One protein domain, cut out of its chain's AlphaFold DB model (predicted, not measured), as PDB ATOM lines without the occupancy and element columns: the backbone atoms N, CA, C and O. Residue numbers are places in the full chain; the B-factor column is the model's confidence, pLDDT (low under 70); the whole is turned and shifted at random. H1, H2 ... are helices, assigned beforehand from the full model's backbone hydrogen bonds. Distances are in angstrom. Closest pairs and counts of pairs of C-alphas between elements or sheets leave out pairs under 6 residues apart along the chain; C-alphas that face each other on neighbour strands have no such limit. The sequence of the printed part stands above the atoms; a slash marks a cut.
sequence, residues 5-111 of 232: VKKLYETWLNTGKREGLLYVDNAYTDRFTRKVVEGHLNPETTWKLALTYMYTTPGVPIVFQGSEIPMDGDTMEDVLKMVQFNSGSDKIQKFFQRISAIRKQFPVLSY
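What this domain is: This is residues 5 to 111 of the 232 residues of an uncharacterized protein of Virgibacillus phasianinus (UniProt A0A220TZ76). Two long helices, H3 and H5, lie side by side and run the same way; the shorter H2 folds back from the beginning of H3 as a hairpin. H1 lies at the end where H3 and H5 finish, and little H4 at the opposite end, each touching no helix; the long links, residues 15 to 31 and 57 to 75, run back between those ends, side by side for a short way where residues 21 to 22 pair with 60 to 61, parallel. The four-residue H6 lies by the last turns of H3 and H5. The printed part has 107 residues with six named helices, H1 to H6 in order, and no named strand, an all-helix class; it is compact, with a radius of gyration of the C-alphas of 14.3 A and spans of 36 by 29 by 23 A.

How they stand to each other: Start at H1, residues 5 to 14; it is apart from H3, residues 43 to 56, but only just, with the closest C-alphas 8.5 A apart. Next look at H2, residues 32 to 38, which touches residues 43 to 47 of H3 alone. The closest C-alphas, those of Val 36 and Pro 43, are 6.0 A apart, and this helical hairpin runs opposite ways at a tilt of 36 degrees, only just steep. H3 is the hub, touching three helices. H4, residues 76 to 79, is apart from H3. H5, residues 90 to 105, touches H3 the same way at a shallow tilt of 8 degrees, with the closest C-alphas, those of Glu 44 and Ile 92, 6.3 A apart. H6, residues 108 to 111, only just touches H3, with 3 pairs of C-alphas within 8 A, through residues 55 to 56 of H3 alone; the closest C-alphas, those of Thr 56 and Leu 109, are 5.1 A apart. H5 and H6 are close but not clearly touching. In H1, H2, H3 and H5 every O i to N i+4 pair is within hydrogen-bond range; H4 and H6 are too short for such a pair.

Where its parts are: Find C-alpha 5 at (-22.965, 32.542, 37.906); from there H1 runs 14.5 A to C-alpha 14. H2 measures 10.2 A from C-alpha 32 to 38. H3 begins at C-alpha 43, (-36.638, 21.814, 40.479), and runs 19.7 A to C-alpha 56. H4 measures 5.0 A from C-alpha 76 to 79. H5, the longest, runs 22.2 A from C-alpha 90 to 105. H6 measures 5.3 A and ends at C-alpha 111, (-19.590, 39.555, 56.431).

The domain as a whole: The C-alphas of Gly 16 and Asn 86, the two farthest apart, are 41.9 A apart. The links H1 to H2 and H3 to H4 are long, and the printed part has no cut. The mean pLDDT of the printed part is 91.4, and residue 88 is under 70.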
ATOM      1  N   VAL A   5     -23.462  32.087  36.594       81.81
ATOM      2  CA  VAL A   5     -22.965  32.542  37.906       81.81
ATOM      3  C   VAL A   5     -21.903  33.650  37.799       81.81
ATOM      4  O   VAL A   5     -21.946  34.617  38.561       81.81
ATOM      5  N   LYS A   6     -20.995  33.580  36.813       85.94
ATOM      6  CA  LYS A   6     -20.021  34.655  36.542       85.94
ATOM      7  C   LYS A   6     -20.728  35.963  36.172       85.94
ATOM      8  O   LYS A   6     -20.366  37.023  36.674       85.94
ATOM      9  N   LYS A   7     -21.782  35.882  35.355       87.81
ATOM     10  CA  LYS A   7     -22.583  37.049  34.960       87.81
ATOM     11  C   LYS A   7     -23.278  37.714  36.155       87.81
ATOM     12  O   LYS A   7     -23.357  38.943  36.207       87.81
ATOM     13  N   LEU A   8     -23.765  36.930  37.122       89.25
ATOM     14  CA  LEU A   8     -24.332  37.470  38.366       89.25
ATOM     15  C   LEU A   8     -23.276  38.250  39.163       89.25
ATOM     16  O   LEU A   8     -23.545  39.366  39.603       89.25
ATOM     17  N   TYR A   9     -22.058  37.712  39.271       91.31
ATOM     18  CA  TYR A   9     -20.941  38.392  39.930       91.31
ATOM     19  C   TYR A   9     -20.548  39.706  39.234       91.31
ATOM     20  O   TYR A   9     -20.419  40.736  39.891       91.31
ATOM     21  N   GLU A  10     -20.422  39.708  37.905       91.31
ATOM     22  CA  GLU A  10     -20.136  40.923  37.126       91.31
ATOM     23  C   GLU A  10     -21.233  41.982  37.298       91.31
ATOM     24  O   GLU A  10     -20.948  43.168  37.456       91.31
ATOM     25  N   THR A  11     -22.498  41.552  37.329       90.75
ATOM     26  CA  THR A  11     -23.635  42.445  37.589       90.75
ATOM     27  C   THR A  11     -23.527  43.066  38.981       90.75
ATOM     28  O   THR A  11     -23.657  44.281  39.123       90.75
ATOM     29  N   TRP A  12     -23.218  42.264  40.003       91.94
ATOM     30  CA  TRP A  12     -23.006  42.755  41.364       91.94
ATOM     31  C   TRP A  12     -21.864  43.783  41.436       91.94
ATOM     32  O   TRP A  12     -22.053  44.858  42.014       91.94
ATOM     33  N   LEU A  13     -20.731  43.531  40.769       92.31
ATOM     34  CA  LEU A  13     -19.632  44.500  40.669       92.31
ATOM     35  C   LEU A  13     -20.093  45.823  40.041       92.31
ATOM     36  O   LEU A  13     -19.844  46.889  40.605       92.31
ATOM     37  N   ASN A  14     -20.822  45.755  38.926       91.38
ATOM     38  CA  ASN A  14     -21.299  46.932  38.194       91.38
ATOM     39  C   ASN A  14     -22.331  47.758  38.975       91.38
ATOM     40  O   ASN A  14     -22.442  48.964  38.765       91.38
ATOM     41  N   THR A  15     -23.062  47.147  39.910       88.38
ATOM     42  CA  THR A  15     -23.977  47.880  40.804       88.38
ATOM     43  C   THR A  15     -23.269  48.586  41.964       88.38
ATOM     44  O   THR A  15     -23.933  49.190  42.806       88.38
ATOM     45  N   GLY A  16     -21.933  48.538  42.020       87.31
ATOM     46  CA  GLY A  16     -21.142  49.110  43.108       87.31
ATOM     47  C   GLY A  16     -21.122  48.225  44.351       87.31
ATOM     48  O   GLY A  16     -21.065  48.751  45.459       87.31
ATOM     49  N   LYS A  17     -21.201  46.895  44.174       87.94
ATOM     50  CA  LYS A  17     -21.199  45.901  45.261       87.94
ATOM     51  C   LYS A  17     -22.312  46.121  46.292       87.94
ATOM     52  O   LYS A  17     -22.111  45.900  47.482       87.94
ATOM     53  N   ARG A  18     -23.488  46.578  45.847       78.75
ATOM     54  CA  ARG A  18     -24.620  46.825  46.747       78.75
ATOM     55  C   ARG A  18     -25.015  45.540  47.462       78.75
ATOM     56  O   ARG A  18     -25.269  44.518  46.827       78.75
ATOM     57  N   GLU A  19     -25.099  45.630  48.778       81.06
ATOM     58  CA  GLU A  19     -25.653  44.586  49.627       81.06
ATOM     59  C   GLU A  19     -27.122  44.911  49.889       81.06
ATOM     60  O   GLU A  19     -27.480  46.047  50.205       81.06
ATOM     61  N   GLY A  20     -27.993  43.925  49.706       88.25
ATOM     62  CA  GLY A  20     -29.430  44.116  49.820       88.25
ATOM     63  C   GLY A  20     -30.158  42.806  50.056       88.25
ATOM     64  O   GLY A  20     -29.566  41.817  50.490       88.25
ATOM     65  N   LEU A  21     -31.454  42.809  49.774       93.00
ATOM     66  CA  LEU A  21     -32.283  41.617  49.865       93.00
ATOM     67  C   LEU A  21     -32.012  40.724  48.654       93.00
ATOM     68  O   LEU A  21     -32.106  41.175  47.514       93.00
ATOM     69  N   LEU A  22     -31.678  39.465  48.908       93.88
ATOM     70  CA  LEU A  22     -31.457  38.453  47.885       93.88
ATOM     71  C   LEU A  22     -32.703  37.579  47.821       93.88
ATOM     72  O   LEU A  22     -33.060  36.958  48.815       93.88
ATOM     73  N   TYR A  23     -33.354  37.517  46.669       94.19
ATOM     74  CA  TYR A  23     -34.504  36.651  46.428       94.19
ATOM     75  C   TYR A  23     -34.513  36.235  44.957       94.19
ATOM     76  O   TYR A  23     -34.038  36.976  44.095       94.19
ATOM     77  N   VAL A  24     -35.034  35.044  44.674       94.19
ATOM     78  CA  VAL A  24     -35.227  34.549  43.298       94.19
ATOM     79  C   VAL A  24     -36.672  34.689  42.829       94.19
ATOM     80  O   VAL A  24     -36.915  34.810  41.631       94.19
ATOM     81  N   ASP A  25     -37.610  34.727  43.772       94.81
ATOM     82  CA  ASP A  25     -39.027  34.983  43.561       94.81
ATOM     83  C   ASP A  25     -39.643  35.710  44.766       94.81
ATOM     84  O   ASP A  25     -39.038  35.822  45.838       94.81
ATOM     85  N   ASN A  26     -40.828  36.284  44.563       94.06
ATOM     86  CA  ASN A  26     -41.646  36.908  45.598       94.06
ATOM     87  C   ASN A  26     -43.129  36.935  45.178       94.06
ATOM     88  O   ASN A  26     -43.500  36.408  44.133       94.06
ATOM     89  N   ALA A  27     -43.974  37.583  45.984       92.81
ATOM     90  CA  ALA A  27     -45.421  37.682  45.762       92.81
ATOM     91  C   ALA A  27     -45.847  38.437  44.483       92.81
ATOM     92  O   ALA A  27     -47.030  38.452  44.160       92.81
ATOM     93  N   TYR A  28     -44.918  39.090  43.784       91.94
ATOM     94  CA  TYR A  28     -45.169  39.915  42.598       91.94
ATOM     95  C   TYR A  28     -44.447  39.400  41.345       91.94
ATOM     96  O   TYR A  28     -44.425  40.087  40.325       91.94
ATOM     97  N   THR A  29     -43.820  38.225  41.412       91.75
ATOM     98  CA  THR A  29     -43.121  37.597  40.285       91.75
ATOM     99  C   THR A  29     -43.652  36.190  40.059       91.75
ATOM    100  O   THR A  29     -44.083  35.545  41.012       91.75
ATOM    101  N   ASP A  30     -43.505  35.664  38.843       91.50
ATOM    102  CA  ASP A  30     -43.673  34.226  38.607       91.50
ATOM    103  C   ASP A  30     -42.791  33.428  39.577       91.50
ATOM    104  O   ASP A  30     -41.678  33.859  39.921       91.50
ATOM    105  N   ARG A  31     -43.265  32.248  39.994       94.69
ATOM    106  CA  ARG A  31     -42.480  31.350  40.849       94.69
ATOM    107  C   ARG A  31     -41.166  30.996  40.167       94.69
ATOM    108  O   ARG A  31     -41.131  30.707  38.971       94.69
ATOM    109  N   PHE A  32     -40.076  30.930  40.929       95.19
ATOM    110  CA  PHE A  32     -38.807  30.472  40.368       95.19
ATOM    111  C   PHE A  32     -38.947  29.042  39.835       95.19
ATOM    112  O   PHE A  32     -38.539  28.765  38.709       95.19
ATOM    113  N   THR A  33     -39.637  28.172  40.581       94.88
ATOM    114  CA  THR A  33     -39.981  26.807  40.153       94.88
ATOM    115  C   THR A  33     -40.655  26.778  38.781       94.88
ATOM    116  O   THR A  33     -40.298  25.928  37.969       94.88
ATOM    117  N   ARG A  34     -41.555  27.725  38.478       95.06
ATOM    118  CA  ARG A  34     -42.254  27.783  37.187       95.06
ATOM    119  C   ARG A  34     -41.280  27.897  36.026       95.06
ATOM    120  O   ARG A  34     -41.317  27.097  35.094       95.06
ATOM    121  N   LYS A  35     -40.330  28.825  36.142       94.00
ATOM    122  CA  LYS A  35     -39.265  29.028  35.148       94.00
ATOM    123  C   LYS A  35     -38.368  27.800  35.007       94.00
ATOM    124  O   LYS A  35     -37.914  27.491  33.908       94.00
ATOM    125  N   VAL A  36     -38.116  27.088  36.106       93.94
ATOM    126  CA  VAL A  36     -37.323  25.850  36.096       93.94
ATOM    127  C   VAL A  36     -38.058  24.730  35.354       93.94
ATOM    128  O   VAL A  36     -37.458  24.064  34.510       93.94
ATOM    129  N   VAL A  37     -39.357  24.560  35.615       94.25
ATOM    130  CA  VAL A  37     -40.208  23.568  34.940       94.25
ATOM    131  C   VAL A  37     -40.323  23.869  33.442       94.25
ATOM    132  O   VAL A  37     -40.157  22.963  32.629       94.25
ATOM    133  N   GLU A  38     -40.514  25.131  33.052       94.81
ATOM    134  CA  GLU A  38     -40.521  25.560  31.641       94.81
ATOM    135  C   GLU A  38     -39.184  25.326  30.939       94.81
ATOM    136  O   GLU A  38     -39.135  24.957  29.765       94.81
ATOM    137  N   GLY A  39     -38.090  25.492  31.680       92.44
ATOM    138  CA  GLY A  39     -36.742  25.166  31.232       92.44
ATOM    139  C   GLY A  39     -36.465  23.665  31.111       92.44
ATOM    140  O   GLY A  39     -35.369  23.307  30.693       92.44
ATOM    141  N   HIS A  40     -37.425  22.795  31.450       92.44
ATOM    142  CA  HIS A  40     -37.268  21.336  31.500       92.44
ATOM    143  C   HIS A  40     -36.130  20.881  32.432       92.44
ATOM    144  O   HIS A  40     -35.491  19.853  32.207       92.44
ATOM    145  N   LEU A  41     -35.871  21.656  33.486       92.12
ATOM    146  CA  LEU A  41     -34.841  21.380  34.482       92.12
ATOM    147  C   LEU A  41     -35.456  20.744  35.730       92.12
ATOM    148  O   LEU A  41     -36.646  20.884  36.009       92.12
ATOM    149  N   ASN A  42     -34.632  20.054  36.519       92.50
ATOM    150  CA  ASN A  42     -35.086  19.493  37.787       92.50
ATOM    151  C   ASN A  42     -35.237  20.607  38.849       92.50
ATOM    152  O   ASN A  42     -34.241  21.274  39.164       92.50
ATOM    153  N   PRO A  43     -36.429  20.792  39.456       92.81
ATOM    154  CA  PRO A  43     -36.638  21.814  40.479       92.81
ATOM    155  C   PRO A  43     -35.750  21.651  41.710       92.81
ATOM    156  O   PRO A  43     -35.153  22.628  42.150       92.81
ATOM    157  N   GLU A  44     -35.603  20.435  42.246       91.75
ATOM    158  CA  GLU A  44     -34.797  20.212  43.452       91.75
ATOM    159  C   GLU A  44     -33.323  20.562  43.223       91.75
ATOM    160  O   GLU A  44     -32.716  21.244  44.049       91.75
ATOM    161  N   THR A  45     -32.738  20.112  42.109       92.69
ATOM    162  CA  THR A  45     -31.339  20.405  41.766       92.69
ATOM    163  C   THR A  45     -31.127  21.903  41.577       92.69
ATOM    164  O   THR A  45     -30.217  22.484  42.169       92.69
ATOM    165  N   THR A  46     -32.012  22.556  40.825       93.44
ATOM    166  CA  THR A  46     -31.881  23.984  40.519       93.44
ATOM    167  C   THR A  46     -32.045  24.851  41.770       93.44
ATOM    168  O   THR A  46     -31.285  25.799  41.976       93.44
ATOM    169  N   TRP A  47     -32.976  24.495  42.661       94.31
ATOM    170  CA  TRP A  47     -33.136  25.178  43.944       94.31
ATOM    171  C   TRP A  47     -31.906  25.033  44.845       94.31
ATOM    172  O   TRP A  47     -31.542  26.000  45.506       94.31
ATOM    173  N   LYS A  48     -31.207  23.888  44.848       94.75
ATOM    174  CA  LYS A  48     -29.948  23.749  45.607       94.75
ATOM    175  C   LYS A  48     -28.881  24.734  45.132       94.75
ATOM    176  O   LYS A  48     -28.238  25.374  45.962       94.75
ATOM    177  N   LEU A  49     -28.728  24.896  43.816       94.25
ATOM    178  CA  LEU A  49     -27.803  25.871  43.227       94.25
ATOM    179  C   LEU A  49     -28.182  27.305  43.629       94.25
ATOM    180  O   LEU A  49     -27.336  28.056  44.121       94.25
ATOM    181  N   ALA A  50     -29.460  27.663  43.475       94.81
ATOM    182  CA  ALA A  50     -29.976  28.991  43.803       94.81
ATOM    183  C   ALA A  50     -29.821  29.325  45.295       94.81
ATOM    184  O   ALA A  50     -29.300  30.386  45.643       94.81
ATOM    185  N   LEU A  51     -30.205  28.402  46.182       95.69
ATOM    186  CA  LEU A  51     -30.087  28.569  47.628       95.69
ATOM    187  C   LEU A  51     -28.629  28.696  48.054       95.69
ATOM    188  O   LEU A  51     -28.308  29.606  48.812       95.69
ATOM    189  N   THR A  52     -27.726  27.852  47.547       96.44
ATOM    190  CA  THR A  52     -26.303  28.011  47.864       96.44
ATOM    191  C   THR A  52     -25.800  29.377  47.422       96.44
ATOM    192  O   THR A  52     -25.117  30.034  48.203       96.44
ATOM    193  N   TYR A  53     -26.186  29.870  46.240       95.19
ATOM    194  CA  TYR A  53     -25.797  31.212  45.799       95.19
ATOM    195  C   TYR A  53     -26.328  32.295  46.739       95.19
ATOM    196  O   TYR A  53     -25.547  33.084  47.267       95.19
ATOM    197  N   MET A  54     -27.627  32.296  47.044       95.88
ATOM    198  CA  MET A  54     -28.226  33.272  47.959       95.88
ATOM    199  C   MET A  54     -27.552  33.255  49.338       95.88
ATOM    200  O   MET A  54     -27.197  34.298  49.874       95.88
ATOM    201  N   TYR A  55     -27.317  32.074  49.910       97.25
ATOM    202  CA  TYR A  55     -26.784  31.937  51.267       97.25
ATOM    203  C   TYR A  55     -25.264  32.107  51.371       97.25
ATOM    204  O   TYR A  55     -24.757  32.261  52.485       97.25
ATOM    205  N   THR A  56     -24.531  32.125  50.259       97.00
ATOM    206  CA  THR A  56     -23.065  32.290  50.258       97.00
ATOM    207  C   THR A  56     -22.591  33.590  49.620       97.00
ATOM    208  O   THR A  56     -21.392  33.867  49.638       97.00
ATOM    209  N   THR A  57     -23.501  34.428  49.119       95.12
ATOM    210  CA  THR A  57     -23.196  35.752  48.552       95.12
ATOM    211  C   THR A  57     -23.468  36.889  49.551       95.12
ATOM    212  O   THR A  57     -24.123  36.666  50.583       95.12
ATOM    213  N   PRO A  58     -22.903  38.094  49.322       95.06
ATOM    214  CA  PRO A  58     -23.193  39.280  50.130       95.06
ATOM    215  C   PRO A  58     -24.653  39.721  50.002       95.06
ATOM    216  O   PRO A  58     -25.197  39.773  48.901       95.06
ATOM    217  N   GLY A  59     -25.276  40.077  51.126       93.69
ATOM    218  CA  GLY A  59     -26.697  40.427  51.208       93.69
ATOM    219  C   GLY A  59     -27.484  39.516  52.150       93.69
ATOM    220  O   GLY A  59     -26.921  38.647  52.818       93.69
ATOM    221  N   VAL A  60     -28.794  39.740  52.232       95.25
ATOM    222  CA  VAL A  60     -29.715  39.046  53.142       95.25
ATOM    223  C   VAL A  60     -30.661  38.156  52.332       95.25
ATOM    224  O   VAL A  60     -31.518  38.691  51.628       95.25
ATOM    225  N   PRO A  61     -30.542  36.817  52.422       95.81
ATOM    226  CA  PRO A  61     -31.469  35.897  51.770       95.81
ATOM    227  C   PRO A  61     -32.897  36.072  52.288       95.81
ATOM    228  O   PRO A  61     -33.137  36.014  53.494       95.81
ATOM    229  N   ILE A  62     -33.841  36.232  51.368       95.50
ATOM    230  CA  ILE A  62     -35.279  36.177  51.607       95.50
ATOM    231  C   ILE A  62     -35.835  35.023  50.793       95.50
ATOM    232  O   ILE A  62     -35.611  34.924  49.589       95.50
ATOM    233  N   VAL A  63     -36.581  34.161  51.469       93.56
ATOM    234  CA  VAL A  63     -37.207  32.990  50.867       93.56
ATOM    235  C   VAL A  63     -38.706  33.167  50.984       93.56
ATOM    236  O   VAL A  63     -39.231  33.384  52.076       93.56
ATOM    237  N   PHE A  64     -39.376  33.151  49.837       94.06
ATOM    238  CA  PHE A  64     -40.820  33.288  49.772       94.06
ATOM    239  C   PHE A  64     -41.496  31.964  50.147       94.06
ATOM    240  O   PHE A  64     -40.976  30.896  49.840       94.06
ATOM    241  N   GLN A  65     -42.650  32.018  50.820       91.81
ATOM    242  CA  GLN A  65     -43.347  30.802  51.257       91.81
ATOM    243  C   GLN A  65     -43.618  29.851  50.084       91.81
ATOM    244  O   GLN A  65     -44.049  30.285  49.014       91.81
ATOM    245  N   GLY A  66     -43.383  28.557  50.277       90.25
ATOM    246  CA  GLY A  66     -43.498  27.538  49.233       90.25
ATOM    247  C   GLY A  66     -42.220  27.313  48.423       90.25
ATOM    248  O   GLY A  66     -42.064  26.242  47.836       90.25
ATOM    249  N   SER A  67     -41.263  28.243  48.435       90.69
ATOM    250  CA  SER A  67     -39.960  28.051  47.783       90.69
ATOM    251  C   SER A  67     -39.120  26.970  48.486       90.69
ATOM    252  O   SER A  67     -38.260  26.343  47.872       90.69
ATOM    253  N   GLU A  68     -39.422  26.670  49.753       86.62
ATOM    254  CA  GLU A  68     -38.880  25.537  50.507       86.62
ATOM    255  C   GLU A  68     -39.381  24.158  50.033       86.62
ATOM    256  O   GLU A  68     -38.741  23.151  50.339       86.62
ATOM    257  N   ILE A  69     -40.495  24.096  49.290       89.44
ATOM    258  CA  ILE A  69     -41.074  22.864  48.720       89.44
ATOM    259  C   ILE A  69     -41.271  22.971  47.194       89.44
ATOM    260  O   ILE A  69     -42.313  22.572  46.680       89.44
ATOM    261  N   PRO A  70     -40.239  23.451  46.475       90.56
ATOM    262  CA  PRO A  70     -40.281  23.936  45.094       90.56
ATOM    263  C   PRO A  70     -41.685  24.180  44.531       90.56
ATOM    264  O   PRO A  70     -42.091  23.533  43.568       90.56
ATOM    265  N   MET A  71     -42.454  25.069  45.165       91.19
ATOM    266  CA  MET A  71     -43.849  25.299  44.799       91.19
ATOM    267  C   MET A  71     -43.929  25.970  43.425       91.19
ATOM    268  O   MET A  71     -43.245  26.968  43.183       91.19
ATOM    269  N   ASP A  72     -44.738  25.399  42.533       91.88
ATOM    270  CA  ASP A  72     -45.019  25.948  41.204       91.88
ATOM    271  C   ASP A  72     -46.178  26.961  41.252       91.88
ATOM    272  O   ASP A  72     -46.972  26.969  42.196       91.88
ATOM    273  N   GLY A  73     -46.263  27.821  40.240       89.12
ATOM    274  CA  GLY A  73     -47.367  28.755  40.047       89.12
ATOM    275  C   GLY A  73     -47.202  29.576  38.771       89.12
ATOM    276  O   GLY A  73     -46.177  30.233  38.584       89.12
ATOM    277  N   ASP A  74     -48.214  29.520  37.905       85.69
ATOM    278  CA  ASP A  74     -48.270  30.164  36.585       85.69
ATOM    279  C   ASP A  74     -49.146  31.431  36.551       85.69
ATOM    280  O   ASP A  74     -49.020  32.261  35.653       85.69
ATOM    281  N   THR A  75     -50.024  31.588  37.539       89.75
ATOM    282  CA  THR A  75     -50.963  32.703  37.700       89.75
ATOM    283  C   THR A  75     -50.740  33.405  39.036       89.75
ATOM    284  O   THR A  75     -50.128  32.854  39.954       89.75
ATOM    285  N   MET A  76     -51.246  34.633  39.178       88.25
ATOM    286  CA  MET A  76     -51.132  35.382  40.435       88.25
ATOM    287  C   MET A  76     -51.838  34.654  41.586       88.25
ATOM    288  O   MET A  76     -51.318  34.589  42.699       88.25
ATOM    289  N   GLU A  77     -53.000  34.060  41.312       91.31
ATOM    290  CA  GLU A  77     -53.727  33.223  42.260       91.31
ATOM    291  C   GLU A  77     -52.856  32.059  42.745       91.31
ATOM    292  O   GLU A  77     -52.791  31.800  43.946       91.31
ATOM    293  N   ASP A  78     -52.137  31.404  41.831       90.69
ATOM    294  CA  ASP A  78     -51.263  30.275  42.131       90.69
ATOM    295  C   ASP A  78     -50.004  30.682  42.903       90.69
ATOM    296  O   ASP A  78     -49.629  30.008  43.866       90.69
ATOM    297  N   VAL A  79     -49.391  31.817  42.555       91.50
ATOM    298  CA  VAL A  79     -48.249  32.390  43.290       91.50
ATOM    299  C   VAL A  79     -48.621  32.656  44.751       91.50
ATOM    300  O   VAL A  79     -47.815  32.387  45.648       91.50
ATOM    301  N   LEU A  80     -49.839  33.145  45.001       90.75
ATOM    302  CA  LEU A  80     -50.330  33.525  46.328       90.75
ATOM    303  C   LEU A  80     -50.988  32.377  47.111       90.75
ATOM    304  O   LEU A  80     -51.396  32.589  48.258       90.75
ATOM    305  N   LYS A  81     -51.080  31.165  46.542       90.75
ATOM    306  CA  LYS A  81     -51.604  29.993  47.259       90.75
ATOM    307  C   LYS A  81     -50.822  29.756  48.552       90.75
ATOM    308  O   LYS A  81     -49.598  29.884  48.608       90.75
ATOM    309  N   MET A  82     -51.550  29.365  49.597       89.31
ATOM    310  CA  MET A  82     -50.932  28.932  50.847       89.31
ATOM    311  C   MET A  82     -50.111  27.669  50.615       89.31
ATOM    312  O   MET A  82     -50.568  26.721  49.968       89.31
ATOM    313  N   VAL A  83     -48.909  27.655  51.186       88.25
ATOM    314  CA  VAL A  83     -48.022  26.500  51.116       88.25
ATOM    315  C   VAL A  83     -48.648  25.284  51.811       88.25
ATOM    316  O   VAL A  83     -49.199  25.368  52.911       88.25
ATOM    317  N   GLN A  84     -48.554  24.125  51.165       84.56
ATOM    318  CA  GLN A  84     -48.980  22.850  51.735       84.56
ATOM    319  C   GLN A  84     -47.794  22.188  52.445       84.56
ATOM    320  O   GLN A  84     -47.033  21.432  51.852       84.56
ATOM    321  N   PHE A  85     -47.630  22.452  53.742       75.00
ATOM    322  CA  PHE A  85     -46.460  21.990  54.508       75.00
ATOM    323  C   PHE A  85     -46.245  20.463  54.525       75.00
ATOM    324  O   PHE A  85     -45.139  20.008  54.803       75.00
ATOM    325  N   ASN A  86     -47.272  19.672  54.199       78.69
ATOM    326  CA  ASN A  86     -47.216  18.207  54.212       78.69
ATOM    327  C   ASN A  86     -46.902  17.576  52.842       78.69
ATOM    328  O   ASN A  86     -46.795  16.356  52.761       78.69
ATOM    329  N   SER A  87     -46.788  18.360  51.765       71.06
ATOM    330  CA  SER A  87     -46.639  17.843  50.393       71.06
ATOM    331  C   SER A  87     -45.219  17.974  49.827       71.06
ATOM    332  O   SER A  87     -45.011  17.785  48.632       71.06
ATOM    333  N   GLY A  88     -44.243  18.332  50.666       67.31
ATOM    334  CA  GLY A  88     -42.864  18.591  50.259       67.31
ATOM    335  C   GLY A  88     -41.950  17.365  50.260       67.31
ATOM    336  O   GLY A  88     -42.116  16.431  51.043       67.31
ATOM    337  N   SER A  89     -40.920  17.408  49.414       70.31
ATOM    338  CA  SER A  89     -39.778  16.492  49.485       70.31
ATOM    339  C   SER A  89     -38.907  16.823  50.701       70.31
ATOM    340  O   SER A  89     -38.405  17.937  50.844       70.31
ATOM    341  N   ASP A  90     -38.656  15.832  51.554       81.62
ATOM    342  CA  ASP A  90     -37.772  15.962  52.723       81.62
ATOM    343  C   ASP A  90     -36.326  16.345  52.324       81.62
ATOM    344  O   ASP A  90     -35.587  16.975  53.082       81.62
ATOM    345  N   LYS A  91     -35.904  16.038  51.088       87.06
ATOM    346  CA  LYS A  91     -34.530  16.294  50.622       87.06
ATOM    347  C   LYS A  91     -34.201  17.781  50.522       87.06
ATOM    348  O   LYS A  91     -33.128  18.197  50.960       87.06
ATOM    349  N   ILE A  92     -35.086  18.573  49.919       87.69
ATOM    350  CA  ILE A  92     -34.850  20.009  49.728       87.69
ATOM    351  C   ILE A  92     -35.007  20.770  51.043       87.69
ATOM    352  O   ILE A  92     -34.189  21.638  51.339       87.69
ATOM    353  N   GLN A  93     -35.955  20.366  51.893       87.75
ATOM    354  CA  GLN A  93     -36.109  20.926  53.234       87.75
ATOM    355  C   GLN A  93     -34.853  20.694  54.088       87.75
ATOM    356  O   GLN A  93     -34.333  21.629  54.700       87.75
ATOM    357  N   LYS A  94     -34.304  19.471  54.079       91.81
ATOM    358  CA  LYS A  94     -33.025  19.158  54.738       91.81
ATOM    359  C   LYS A  94     -31.869  19.978  54.179       91.81
ATOM    360  O   LYS A  94     -31.037  20.464  54.943       91.81
ATOM    361  N   PHE A  95     -31.817  20.162  52.861       94.12
ATOM    362  CA  PHE A  95     -30.803  21.009  52.241       94.12
ATOM    363  C   PHE A  95     -30.920  22.465  52.704       94.12
ATOM    364  O   PHE A  95     -29.916  23.068  53.074       94.12
ATOM    365  N   PHE A  96     -32.139  23.001  52.762       92.31
ATOM    366  CA  PHE A  96     -32.420  24.347  53.249       92.31
ATOM    367  C   PHE A  96     -31.949  24.548  54.696       92.31
ATOM    368  O   PHE A  96     -31.278  25.530  55.024       92.31
ATOM    369  N   GLN A  97     -32.250  23.585  55.569       93.31
ATOM    370  CA  GLN A  97     -31.772  23.594  56.952       93.31
ATOM    371  C   GLN A  97     -30.241  23.553  57.013       93.31
ATOM    372  O   GLN A  97     -29.642  24.341  57.747       93.31
ATOM    373  N   ARG A  98     -29.601  22.693  56.207       96.19
ATOM    374  CA  ARG A  98     -28.138  22.571  56.139       96.19
ATOM    375  C   ARG A  98     -27.484  23.873  55.675       96.19
ATOM    376  O   ARG A  98     -26.586  24.357  56.356       96.19
ATOM    377  N   ILE A  99     -27.938  24.477  54.575       97.25
ATOM    378  CA  ILE A  99     -27.332  25.711  54.046       97.25
ATOM    379  C   ILE A  99     -27.541  26.908  54.984       97.25
ATOM    380  O   ILE A  99     -26.624  27.704  55.195       97.25
ATOM    381  N   SER A 100     -28.710  26.997  55.627       96.56
ATOM    382  CA  SER A 100     -28.987  28.011  56.648       96.56
ATOM    383  C   SER A 100     -28.085  27.840  57.878       96.56
ATOM    384  O   SER A 100     -27.491  28.809  58.359       96.56
ATOM    385  N   ALA A 101     -27.907  26.600  58.348       97.94
ATOM    386  CA  ALA A 101     -27.001  26.283  59.448       97.94
ATOM    387  C   ALA A 101     -25.541  26.621  59.108       97.94
ATOM    388  O   ALA A 101     -24.872  27.254  59.921       97.94
ATOM    389  N   ILE A 102     -25.081  26.289  57.896       98.06
ATOM    390  CA  ILE A 102     -23.745  26.652  57.399       98.06
ATOM    391  C   ILE A 102     -23.570  28.175  57.435       98.06
ATOM    392  O   ILE A 102     -22.636  28.672  58.064       98.06
ATOM    393  N   ARG A 103     -24.491  28.952  56.852       97.62
ATOM    394  CA  ARG A 103     -24.384  30.422  56.872       97.62
ATOM    395  C   ARG A 103     -24.333  30.987  58.297       97.62
ATOM    396  O   ARG A 103     -23.576  31.921  58.553       97.62
ATOM    397  N   LYS A 104     -25.110  30.419  59.226       97.19
ATOM    398  CA  LYS A 104     -25.108  30.816  60.644       97.19
ATOM    399  C   LYS A 104     -23.792  30.466  61.346       97.19
ATOM    400  O   LYS A 104     -23.307  31.254  62.153       97.19
ATOM    401  N   GLN A 105     -23.236  29.292  61.060       97.62
ATOM    402  CA  GLN A 105     -22.000  28.797  61.664       97.62
ATOM    403  C   GLN A 105     -20.763  29.555  61.171       97.62
ATOM    404  O   GLN A 105     -19.814  29.721  61.936       97.62
ATOM    405  N   PHE A 106     -20.770  30.021  59.920       97.62
ATOM    406  CA  PHE A 106     -19.618  30.641  59.270       97.62
ATOM    407  C   PHE A 106     -19.878  32.126  58.953       97.62
ATOM    408  O   PHE A 106     -20.344  32.454  57.858       97.62
ATOM    409  N   PRO A 107     -19.514  33.064  59.858       96.81
ATOM    410  CA  PRO A 107     -19.702  34.504  59.655       96.81
ATOM    411  C   PRO A 107     -19.072  35.057  58.373       96.81
ATOM    412  O   PRO A 107     -19.541  36.065  57.853       96.81
ATOM    413  N   VAL A 108     -18.046  34.391  57.835       97.69
ATOM    414  CA  VAL A 108     -17.414  34.737  56.554       97.69
ATOM    415  C   VAL A 108     -18.392  34.724  55.374       97.69
ATOM    416  O   VAL A 108     -18.228  35.517  54.455       97.69
ATOM    417  N   LEU A 109     -19.469  33.933  55.433       97.12
ATOM    418  CA  LEU A 109     -20.527  33.924  54.414       97.12
ATOM    419  C   LEU A 109     -21.498  35.109  54.536       97.12
ATOM    420  O   LEU A 109     -22.206  35.426  53.581       97.12
ATOM    421  N   SER A 110     -21.534  35.774  55.694       95.06
ATOM    422  CA  SER A 110     -22.377  36.954  55.922       95.06
ATOM    423  C   SER A 110     -21.600  38.261  55.778       95.06
ATOM    424  O   SER A 110     -22.111  39.189  55.166       95.06
ATOM    425  N   TYR A 111     -20.371  38.317  56.293       94.81
ATOM    426  CA  TYR A 111     -19.590  39.555  56.431       94.81
ATOM    427  C   TYR A 111     -18.266  39.551  55.666       94.81
ATOM    428  O   TYR A 111     -17.567  40.560  55.653       94.81
TER     429      TYR A 111